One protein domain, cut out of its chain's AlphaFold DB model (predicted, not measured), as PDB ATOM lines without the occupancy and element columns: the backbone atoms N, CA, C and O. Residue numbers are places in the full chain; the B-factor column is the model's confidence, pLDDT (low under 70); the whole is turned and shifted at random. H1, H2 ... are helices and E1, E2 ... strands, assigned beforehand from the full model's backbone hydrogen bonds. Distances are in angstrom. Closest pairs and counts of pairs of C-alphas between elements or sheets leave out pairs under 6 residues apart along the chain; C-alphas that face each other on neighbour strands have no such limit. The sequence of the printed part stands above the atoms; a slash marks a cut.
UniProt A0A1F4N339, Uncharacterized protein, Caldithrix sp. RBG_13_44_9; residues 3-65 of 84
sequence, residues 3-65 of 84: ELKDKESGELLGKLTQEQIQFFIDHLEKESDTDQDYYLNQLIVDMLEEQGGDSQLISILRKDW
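AT A GLANCE: This is residues 3 to 65 of the 84 residues of an uncharacterized protein of Caldithrix sp. RBG_13_44_9 (UniProt A0A1F4N339). A hairpin of two strands, E1 and E2, stands beside a helical hairpin, H2 and H3, with E2 next to H3, and the helix H1 that follows E2 is near H2; the strand hairpin, H1, H2 and H3 make a rough square. From the end of H1 a wide loop, residues 28 to 41, swings outward as far as Thr 34 and returns to the start of H2. The printed part has 63 residues, with two named strands and three named helices in the order E1, E2, H1, H2, H3, and the sheet, of order E1, E2, is antiparallel. The class is mixed, helices and strands, and 30 residues lie in the helices and 8 in the strands. The whole is compact, with a radius of gyration of the C-alphas of 11.2 A, and its C-alphas span 28 by 26 by 21 A.

IN THESE COORDINATES: The sheet is made of E1, residues 3 to 5, and E2, residues 12 to 16. C-alpha 3, where E1 begins, is at (-53.103, 29.358, -14.433). E1 measures 6.3 A from first to last C-alpha, and E2, the longest strand, measures 11.1 A. H1 holds residues 18 to 27 and is 14.2 A long from first to last C-alpha; it begins with C-alpha 18 at (-57.603, 27.655, -5.351). H2, residues 42 to 50, is 12.3 A long. H3, residues 55 to 65, is the longest helix at 15.7 A and ends with C-alpha 65 at (-40.157, 17.749, -17.109).

HOW THE PARTS SIT: E1 and E2 are antiparallel neighbours and form a hairpin, with 146 degrees between their N-to-C directions. The C-alphas of residues 3 and 15 face each other at 4.6 A, and those of 5 and 12 at 4.5 A. Across the pair, N 4 and O 14 are within hydrogen-bond range at 2.9 A, and N 13 and O 4 at 2.8 A. From E2 the next part outward is H3: the closest C-alphas of the two, those of Leu 13 and Ile 60, are 6.3 A apart, and their centres are 9.7 A apart. H3 and E1 are apart. H2 and H3 touch, with the C-alphas of Val 45 and Ile 58 closest at 6.5 A. These two helices run opposite ways at a shallow tilt of 15 degrees and form a helical hairpin. H1 touches no helix, but H1 and H2 are near each other, with 6 pairs of C-alphas within 10 A. H1 and H3 are only just apart, their closest C-alphas being 8.2 A from each other. E2 and H2 are apart, and so are E1 and H1. In H1 and H2 every O i to N i+4 pair is within hydrogen-bond range; in H3 it is 6 of 7.

THE WHOLE: The two C-alphas farthest apart are those of Thr 34 and Glu 50, at 28.4 A, and the outline is rounded. The first and last printed C-alphas, those of Glu 3 and Trp 65, are 17.6 A apart. The printed part has no cut. The link from H1 to H2 is long, with 14 residues, and its C-alphas lie 6 to 17 A from the mean of the C-alphas. The links from E2 to H1 and from H2 to H3 are tight, and the link from E1 to E2 is short, with 6 residues. The mean pLDDT of the printed part is 72.1. The model's confidence is low, under 70, at 21 residues: 7 to 9, 11, 29 to 42 and 63 to 65.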
ATOM      1  N   GLU A   3     -53.877  29.947 -13.346       77.56
ATOM      2  CA  GLU A   3     -53.103  29.358 -14.433       77.56
ATOM      3  C   GLU A   3     -51.680  29.065 -13.964       77.56
ATOM      4  O   GLU A   3     -50.983  29.972 -13.516       77.56
ATOM      5  N   LEU A   4     -51.246  27.813 -14.093       75.31
ATOM      6  CA  LEU A   4     -49.864  27.424 -13.850       75.31
ATOM      7  C   LEU A   4     -49.078  27.578 -15.153       75.31
ATOM      8  O   LEU A   4     -49.443  26.975 -16.168       75.31
ATOM      9  N   LYS A   5     -48.017  28.387 -15.122       71.00
ATOM     10  CA  LYS A   5     -47.145  28.653 -16.271       71.00
ATOM     11  C   LYS A   5     -45.699  28.322 -15.921       71.00
ATOM     12  O   LYS A   5     -45.278  28.551 -14.791       71.00
ATOM     13  N   ASP A   6     -44.956  27.781 -16.879       70.19
ATOM     14  CA  ASP A   6     -43.510  27.603 -16.739       70.19
ATOM     15  C   ASP A   6     -42.819  28.974 -16.760       70.19
ATOM     16  O   ASP A   6     -43.121  29.810 -17.610       70.19
ATOM     17  N   LYS A   7     -41.898  29.223 -15.824       64.12
ATOM     18  CA  LYS A   7     -41.233  30.530 -15.697       64.12
ATOM     19  C   LYS A   7     -40.201  30.786 -16.801       64.12
ATOM     20  O   LYS A   7     -39.970  31.939 -17.152       64.12
ATOM     21  N   GLU A   8     -39.575  29.743 -17.347       63.53
ATOM     22  CA  GLU A   8     -38.554  29.891 -18.394       63.53
ATOM     23  C   GLU A   8     -39.165  30.044 -19.797       63.53
ATOM     24  O   GLU A   8     -38.683  30.848 -20.590       63.53
ATOM     25  N   SER A   9     -40.214  29.282 -20.106       64.94
ATOM     26  CA  SER A   9     -40.874  29.214 -21.416       64.94
ATOM     27  C   SER A   9     -42.133  30.089 -21.485       64.94
ATOM     28  O   SER A   9     -42.553  30.514 -22.561       64.94
ATOM     29  N   GLY A  10     -42.765  30.378 -20.341       70.69
ATOM     30  CA  GLY A  10     -44.067  31.056 -20.272       70.69
ATOM     31  C   GLY A  10     -45.249  30.166 -20.677       70.69
ATOM     32  O   GLY A  10     -46.380  30.648 -20.781       70.69
ATOM     33  N   GLU A  11     -45.008  28.877 -20.926       69.44
ATOM     34  CA  GLU A  11     -46.018  27.935 -21.400       69.44
ATOM     35  C   GLU A  11     -47.044  27.612 -20.317       69.44
ATOM     36  O   GLU A  11     -46.705  27.356 -19.162       69.44
ATOM     37  N   LEU A  12     -48.320  27.597 -20.705       77.69
ATOM     38  CA  LEU A  12     -49.412  27.198 -19.827       77.69
ATOM     39  C   LEU A  12     -49.365  25.684 -19.599       77.69
ATOM     40  O   LEU A  12     -49.754  24.903 -20.467       77.69
ATOM     41  N   LEU A  13     -48.951  25.281 -18.403       73.25
ATOM     42  CA  LEU A  13     -48.895  23.880 -17.992       73.25
ATOM     43  C   LEU A  13     -50.298  23.344 -17.697       73.25
ATOM     44  O   LEU A  13     -50.637  22.209 -18.036       73.25
ATOM     45  N   GLY A  14     -51.144  24.177 -17.090       75.56
ATOM     46  CA  GLY A  14     -52.515  23.809 -16.766       75.56
ATOM     47  C   GLY A  14     -53.227  24.836 -15.900       75.56
ATOM     48  O   GLY A  14     -52.742  25.942 -15.668       75.56
ATOM     49  N   LYS A  15     -54.415  24.460 -15.424       79.69
ATOM     50  CA  LYS A  15     -55.230  25.280 -14.522       79.69
ATOM     51  C   LYS A  15     -55.406  24.552 -13.205       79.69
ATOM     52  O   LYS A  15     -55.794  23.387 -13.201       79.69
ATOM     53  N   LEU A  16     -55.158  25.263 -12.115       78.88
ATOM     54  CA  LEU A  16     -55.294  24.763 -10.758       78.88
ATOM     55  C   LEU A  16     -56.476  25.422 -10.059       78.88
ATOM     56  O   LEU A  16     -56.863  26.570 -10.336       78.88
ATOM     57  N   THR A  17     -57.075  24.668  -9.146       82.31
ATOM     58  CA  THR A  17     -58.070  25.209  -8.227       82.31
ATOM     59  C   THR A  17     -57.375  25.991  -7.118       82.31
ATOM     60  O   THR A  17     -56.177  25.849  -6.873       82.31
ATOM     61  N   GLN A  18     -58.136  26.857  -6.451       80.44
ATOM     62  CA  GLN A  18     -57.603  27.655  -5.351       80.44
ATOM     63  C   GLN A  18     -57.162  26.770  -4.180       80.44
ATOM     64  O   GLN A  18     -56.169  27.074  -3.539       80.44
ATOM     65  N   GLU A  19     -57.848  25.648  -3.954       80.75
ATOM     66  CA  GLU A  19     -57.506  24.660  -2.925       80.75
ATOM     67  C   GLU A  19     -56.142  24.018  -3.183       80.75
ATOM     68  O   GLU A  19     -55.315  23.944  -2.281       80.75
ATOM     69  N   GLN A  20     -55.865  23.637  -4.435       77.06
ATOM     70  CA  GLN A  20     -54.562  23.086  -4.810       77.06
ATOM     71  C   GLN A  20     -53.439  24.107  -4.624       77.06
ATOM     72  O   GLN A  20     -52.347  23.748  -4.201       77.06
ATOM     73  N   ILE A  21     -53.701  25.388  -4.884       75.94
ATOM     74  CA  ILE A  21     -52.719  26.449  -4.637       75.94
ATOM     75  C   ILE A  21     -52.549  26.734  -3.157       75.94
ATOM     76  O   ILE A  21     -51.428  26.946  -2.716       75.94
ATOM     77  N   GLN A  22     -53.625  26.709  -2.377       77.12
ATOM     78  CA  GLN A  22     -53.518  26.890  -0.939       77.12
ATOM     79  C   GLN A  22     -52.676  25.776  -0.313       77.12
ATOM     80  O   GLN A  22     -51.853  26.068   0.545       77.12
ATOM     81  N   PHE A  23     -52.816  24.543  -0.809       78.31
ATOM     82  CA  PHE A  23     -51.963  23.414  -0.446       78.31
ATOM     83  C   PHE A  23     -50.488  23.666  -0.795       78.31
ATOM     84  O   PHE A  23     -49.617  23.464   0.042       78.31
ATOM     85  N   PHE A  24     -50.192  24.193  -1.989       75.56
ATOM     86  CA  PHE A  24     -48.828  24.621  -2.313       75.56
ATOM     87  C   PHE A  24     -48.309  25.695  -1.367       75.56
ATOM     88  O   PHE A  24     -47.186  25.579  -0.915       75.56
ATOM     89  N   ILE A  25     -49.099  26.725  -1.069       74.19
ATOM     90  CA  ILE A  25     -48.688  27.832  -0.194       74.19
ATOM     91  C   ILE A  25     -48.427  27.344   1.235       74.19
ATOM     92  O   ILE A  25     -47.560  27.881   1.913       74.19
ATOM     93  N   ASP A  26     -49.183  26.352   1.697       75.25
ATOM     94  CA  ASP A  26     -49.021  25.770   3.030       75.25
ATOM     95  C   ASP A  26     -47.740  24.924   3.128       75.25
ATOM     96  O   ASP A  26     -47.029  24.970   4.129       75.25
ATOM     97  N   HIS A  27     -47.405  24.205   2.050       72.12
ATOM     98  CA  HIS A  27     -46.239  23.321   1.987       72.12
ATOM     99  C   HIS A  27     -44.964  23.970   1.419       72.12
ATOM    100  O   HIS A  27     -43.874  23.420   1.591       72.12
ATOM    101  N   LEU A  28     -45.072  25.104   0.726       71.19
ATOM    102  CA  LEU A  28     -43.957  25.848   0.145       71.19
ATOM    103  C   LEU A  28     -43.734  27.142   0.905       71.19
ATOM    104  O   LEU A  28     -44.613  27.994   0.994       71.19
ATOM    105  N   GLU A  29     -42.513  27.313   1.397       57.94
ATOM    106  CA  GLU A  29     -42.103  28.546   2.047       57.94
ATOM    107  C   GLU A  29     -42.172  29.704   1.034       57.94
ATOM    108  O   GLU A  29     -41.504  29.693  -0.002       57.94
ATOM    109  N   LYS A  30     -43.039  30.689   1.304       52.59
ATOM    110  CA  LYS A  30     -43.143  31.914   0.506       52.59
ATOM    111  C   LYS A  30     -41.844  32.704   0.624       52.59
ATOM    112  O   LYS A  30     -41.512  33.177   1.706       52.59
ATOM    113  N   GLU A  31     -41.176  32.942  -0.500       49.91
ATOM    114  CA  GLU A  31     -40.027  33.852  -0.535       49.91
ATOM    115  C   GLU A  31     -40.472  35.328  -0.434       49.91
ATOM    116  O   GLU A  31     -39.735  36.169   0.077       49.91
ATOM    117  N   SER A  32     -41.702  35.657  -0.859       49.03
ATOM    118  CA  SER A  32     -42.292  36.994  -0.713       49.03
ATOM    119  C   SER A  32     -43.823  36.963  -0.853       49.03
ATOM    120  O   SER A  32     -44.365  36.131  -1.575       49.03
ATOM    121  N   ASP A  33     -44.544  37.866  -0.181       55.94
ATOM    122  CA  ASP A  33     -46.024  37.882  -0.187       55.94
ATOM    123  C   ASP A  33     -46.629  38.437  -1.492       55.94
ATOM    124  O   ASP A  33     -47.807  38.230  -1.780       55.94
ATOM    125  N   THR A  34     -45.817  39.120  -2.303       55.78
ATOM    126  CA  THR A  34     -46.247  39.800  -3.533       55.78
ATOM    127  C   THR A  34     -45.970  39.028  -4.820       55.78
ATOM    128  O   THR A  34     -46.603  39.324  -5.832       55.78
ATOM    129  N   ASP A  35     -45.060  38.053  -4.793       57.88
ATOM    130  CA  ASP A  35     -44.698  37.250  -5.965       57.88
ATOM    131  C   ASP A  35     -45.401  35.887  -5.904       57.88
ATOM    132  O   ASP A  35     -45.418  35.215  -4.873       57.88
ATOM    133  N   GLN A  36     -45.986  35.464  -7.026       58.84
ATOM    134  CA  GLN A  36     -46.573  34.123  -7.187       58.84
ATOM    135  C   GLN A  36     -45.551  33.124  -7.748       58.84
ATOM    136  O   GLN A  36     -45.906  32.088  -8.313       58.84
ATOM    137  N   ASP A  37     -44.272  33.446  -7.593       61.12
ATOM    138  CA  ASP A  37     -43.153  32.715  -8.146       61.12
ATOM    139  C   ASP A  37     -42.650  31.693  -7.128       61.12
ATOM    140  O   ASP A  37     -41.780  31.966  -6.306       61.12
ATOM    141  N   TYR A  38     -43.213  30.487  -7.193       64.19
ATOM    142  CA  TYR A  38     -42.793  29.368  -6.356       64.19
ATOM    143  C   TYR A  38     -41.745  28.519  -7.074       64.19
ATOM    144  O   TYR A  38     -41.954  28.067  -8.202       64.19
ATOM    145  N   TYR A  39     -40.620  28.263  -6.405       59.75
ATOM    146  CA  TYR A  39     -39.578  27.395  -6.939       59.75
ATOM    147  C   TYR A  39     -40.004  25.923  -6.825       59.75
ATOM    148  O   TYR A  39     -39.986  25.334  -5.746       59.75
ATOM    149  N   LEU A  40     -40.396  25.318  -7.949       66.50
ATOM    150  CA  LEU A  40     -40.822  23.918  -8.020       66.50
ATOM    151  C   LEU A  40     -39.694  23.021  -8.542       66.50
ATOM    152  O   LEU A  40     -39.079  23.296  -9.569       66.50
ATOM    153  N   ASN A  41     -39.432  21.925  -7.828       65.06
ATOM    154  CA  ASN A  41     -38.352  20.977  -8.116       65.06
ATOM    155  C   ASN A  41     -38.824  19.516  -7.965       65.06
ATOM    156  O   ASN A  41     -39.906  19.276  -7.442       65.06
ATOM    157  N   GLN A  42     -38.009  18.524  -8.370       68.19
ATOM    158  CA  GLN A  42     -38.431  17.102  -8.501       68.19
ATOM    159  C   GLN A  42     -38.888  16.609  -7.161       68.19
ATOM    160  O   GLN A  42     -39.933  15.987  -7.042       68.19
ATOM    161  N   LEU A  43     -38.057  16.940  -6.186       72.62
ATOM    162  CA  LEU A  43     -38.226  16.597  -4.806       72.62
ATOM    163  C   LEU A  43     -39.548  17.139  -4.270       72.62
ATOM    164  O   LEU A  43     -40.224  16.446  -3.533       72.62
ATOM    165  N   ILE A  44     -39.945  18.340  -4.691       75.38
ATOM    166  CA  ILE A  44     -41.198  18.957  -4.268       75.38
ATOM    167  C   ILE A  44     -42.391  18.269  -4.930       75.38
ATOM    168  O   ILE A  44     -43.356  17.969  -4.246       75.38
ATOM    169  N   VAL A  45     -42.331  17.971  -6.231       78.31
ATOM    170  CA  VAL A  45     -43.418  17.248  -6.921       78.31
ATOM    171  C   VAL A  45     -43.621  15.855  -6.319       78.31
ATOM    172  O   VAL A  45     -44.757  15.452  -6.097       78.31
ATOM    173  N   ASP A  46     -42.535  15.140  -6.032       81.00
ATOM    174  CA  ASP A  46     -42.583  13.809  -5.417       81.00
ATOM    175  C   ASP A  46     -43.117  13.891  -3.978       81.00
ATOM    176  O   ASP A  46     -44.065  13.194  -3.636       81.00
ATOM    177  N   MET A  47     -42.628  14.850  -3.181       80.44
ATOM    178  CA  MET A  47     -43.126  15.092  -1.824       80.44
ATOM    179  C   MET A  47     -44.620  15.444  -1.815       80.44
ATOM    180  O   MET A  47     -45.356  14.968  -0.961       80.44
ATOM    181  N   LEU A  48     -45.103  16.246  -2.767       80.56
ATOM    182  CA  LEU A  48     -46.528  16.575  -2.870       80.56
ATOM    183  C   LEU A  48     -47.366  15.352  -3.240       80.56
ATOM    184  O   LEU A  48     -48.454  15.198  -2.700       80.56
ATOM    185  N   GLU A  49     -46.870  14.478  -4.120       83.94
ATOM    186  CA  GLU A  49     -47.512  13.194  -4.435       83.94
ATOM    187  C   GLU A  49     -47.641  12.334  -3.163       83.94
ATOM    188  O   GLU A  49     -48.721  11.820  -2.870       83.94
ATOM    189  N   GLU A  50     -46.579  12.262  -2.353       84.50
ATOM    190  CA  GLU A  50     -46.566  11.534  -1.076       84.50
ATOM    191  C   GLU A  50     -47.485  12.150  -0.008       84.50
ATOM    192  O   GLU A  50     -48.079  11.424   0.789       84.50
ATOM    193  N   GLN A  51     -47.644  13.476   0.007       81.94
ATOM    194  CA  GLN A  51     -48.548  14.187   0.924       81.94
ATOM    195  C   GLN A  51     -50.033  14.090   0.515       81.94
ATOM    196  O   GLN A  51     -50.894  14.633   1.206       81.94
ATOM    197  N   GLY A  52     -50.358  13.398  -0.582       81.75
ATOM    198  CA  GLY A  52     -51.732  13.269  -1.079       81.75
ATOM    199  C   GLY A  52     -52.161  14.402  -2.013       81.75
ATOM    200  O   GLY A  52     -53.352  14.677  -2.153       81.75
ATOM    201  N   GLY A  53     -51.197  15.060  -2.654       77.56
ATOM    202  CA  GLY A  53     -51.426  16.054  -3.691       77.56
ATOM    203  C   GLY A  53     -52.210  15.484  -4.872       77.56
ATOM    204  O   GLY A  53     -52.124  14.304  -5.218       77.56
ATOM    205  N   ASP A  54     -52.996  16.349  -5.506       83.38
ATOM    206  CA  ASP A  54     -53.908  15.959  -6.575       83.38
ATOM    207  C   ASP A  54     -53.162  15.303  -7.752       83.38
ATOM    208  O   ASP A  54     -52.240  15.869  -8.347       83.38
ATOM    209  N   SER A  55     -53.573  14.089  -8.123       80.81
ATOM    210  CA  SER A  55     -52.886  13.299  -9.151       80.81
ATOM    211  C   SER A  55     -52.901  13.969 -10.531       80.81
ATOM    212  O   SER A  55     -52.006  13.737 -11.348       80.81
ATOM    213  N   GLN A  56     -53.903  14.808 -10.811       79.94
ATOM    214  CA  GLN A  56     -54.009  15.546 -12.065       79.94
ATOM    215  C   GLN A  56     -52.939  16.644 -12.139       79.94
ATOM    216  O   GLN A  56     -52.287  16.802 -13.174       79.94
ATOM    217  N   LEU A  57     -52.711  17.352 -11.033       77.56
ATOM    218  CA  LEU A  57     -51.637  18.334 -10.879       77.56
ATOM    219  C   LEU A  57     -50.250  17.698 -10.992       77.56
ATOM    220  O   LEU A  57     -49.418  18.178 -11.764       77.56
ATOM    221  N   ILE A  58     -50.011  16.595 -10.279       82.88
ATOM    222  CA  ILE A  58     -48.728  15.881 -10.337       82.88
ATOM    223  C   ILE A  58     -48.423  15.417 -11.769       82.88
ATOM    224  O   ILE A  58     -47.292  15.526 -12.246       82.88
ATOM    225  N   SER A  59     -49.446  14.960 -12.495       82.62
ATOM    226  CA  SER A  59     -49.315  14.558 -13.898       82.62
ATOM    227  C   SER A  59     -48.909  15.725 -14.808       82.62
ATOM    228  O   SER A  59     -48.029  15.560 -15.657       82.62
ATOM    229  N   ILE A  60     -49.483  16.917 -14.605       77.62
ATOM    230  CA  ILE A  60     -49.124  18.140 -15.343       77.62
ATOM    231  C   ILE A  60     -47.657  18.512 -15.086       77.62
ATOM    232  O   ILE A  60     -46.896  18.699 -16.038       77.62
ATOM    233  N   LEU A  61     -47.243  18.532 -13.817       76.69
ATOM    234  CA  LEU A  61     -45.874  18.863 -13.409       76.69
ATOM    235  C   LEU A  61     -44.846  17.853 -13.947       76.69
ATOM    236  O   LEU A  61     -43.803  18.239 -14.476       76.69
ATOM    237  N   ARG A  62     -45.144  16.543 -13.896       77.56
ATOM    238  CA  ARG A  62     -44.258  15.500 -14.452       77.56
ATOM    239  C   ARG A  62     -44.173  15.542 -15.983       77.56
ATOM    240  O   ARG A  62     -43.150  15.129 -16.545       77.56
ATOM    241  N   LYS A  63     -45.233  15.971 -16.676       69.94
ATOM    242  CA  LYS A  63     -45.293  15.987 -18.147       69.94
ATOM    243  C   LYS A  63     -44.307  16.988 -18.743       69.94
ATOM    244  O   LYS A  63     -43.598  16.630 -19.685       69.94
ATOM    245  N   ASP A  64     -44.223  18.180 -18.165       61.34
ATOM    246  CA  ASP A  64     -43.316  19.233 -18.632       61.34
ATOM    247  C   ASP A  64     -41.841  18.816 -18.506       61.34
ATOM    248  O   ASP A  64     -41.024  18.894 -19.426       61.34
ATOM    249  N   TRP A  65     -41.515  18.183 -17.391       58.69
ATOM    250  CA  TRP A  65     -40.157  17.749 -17.109       58.69
ATOM    251  C   TRP A  65     -39.636  16.597 -17.959       58.69
ATOM    252  O   TRP A  65     -38.443  16.541 -18.284       58.69
TER     253      TRP A  65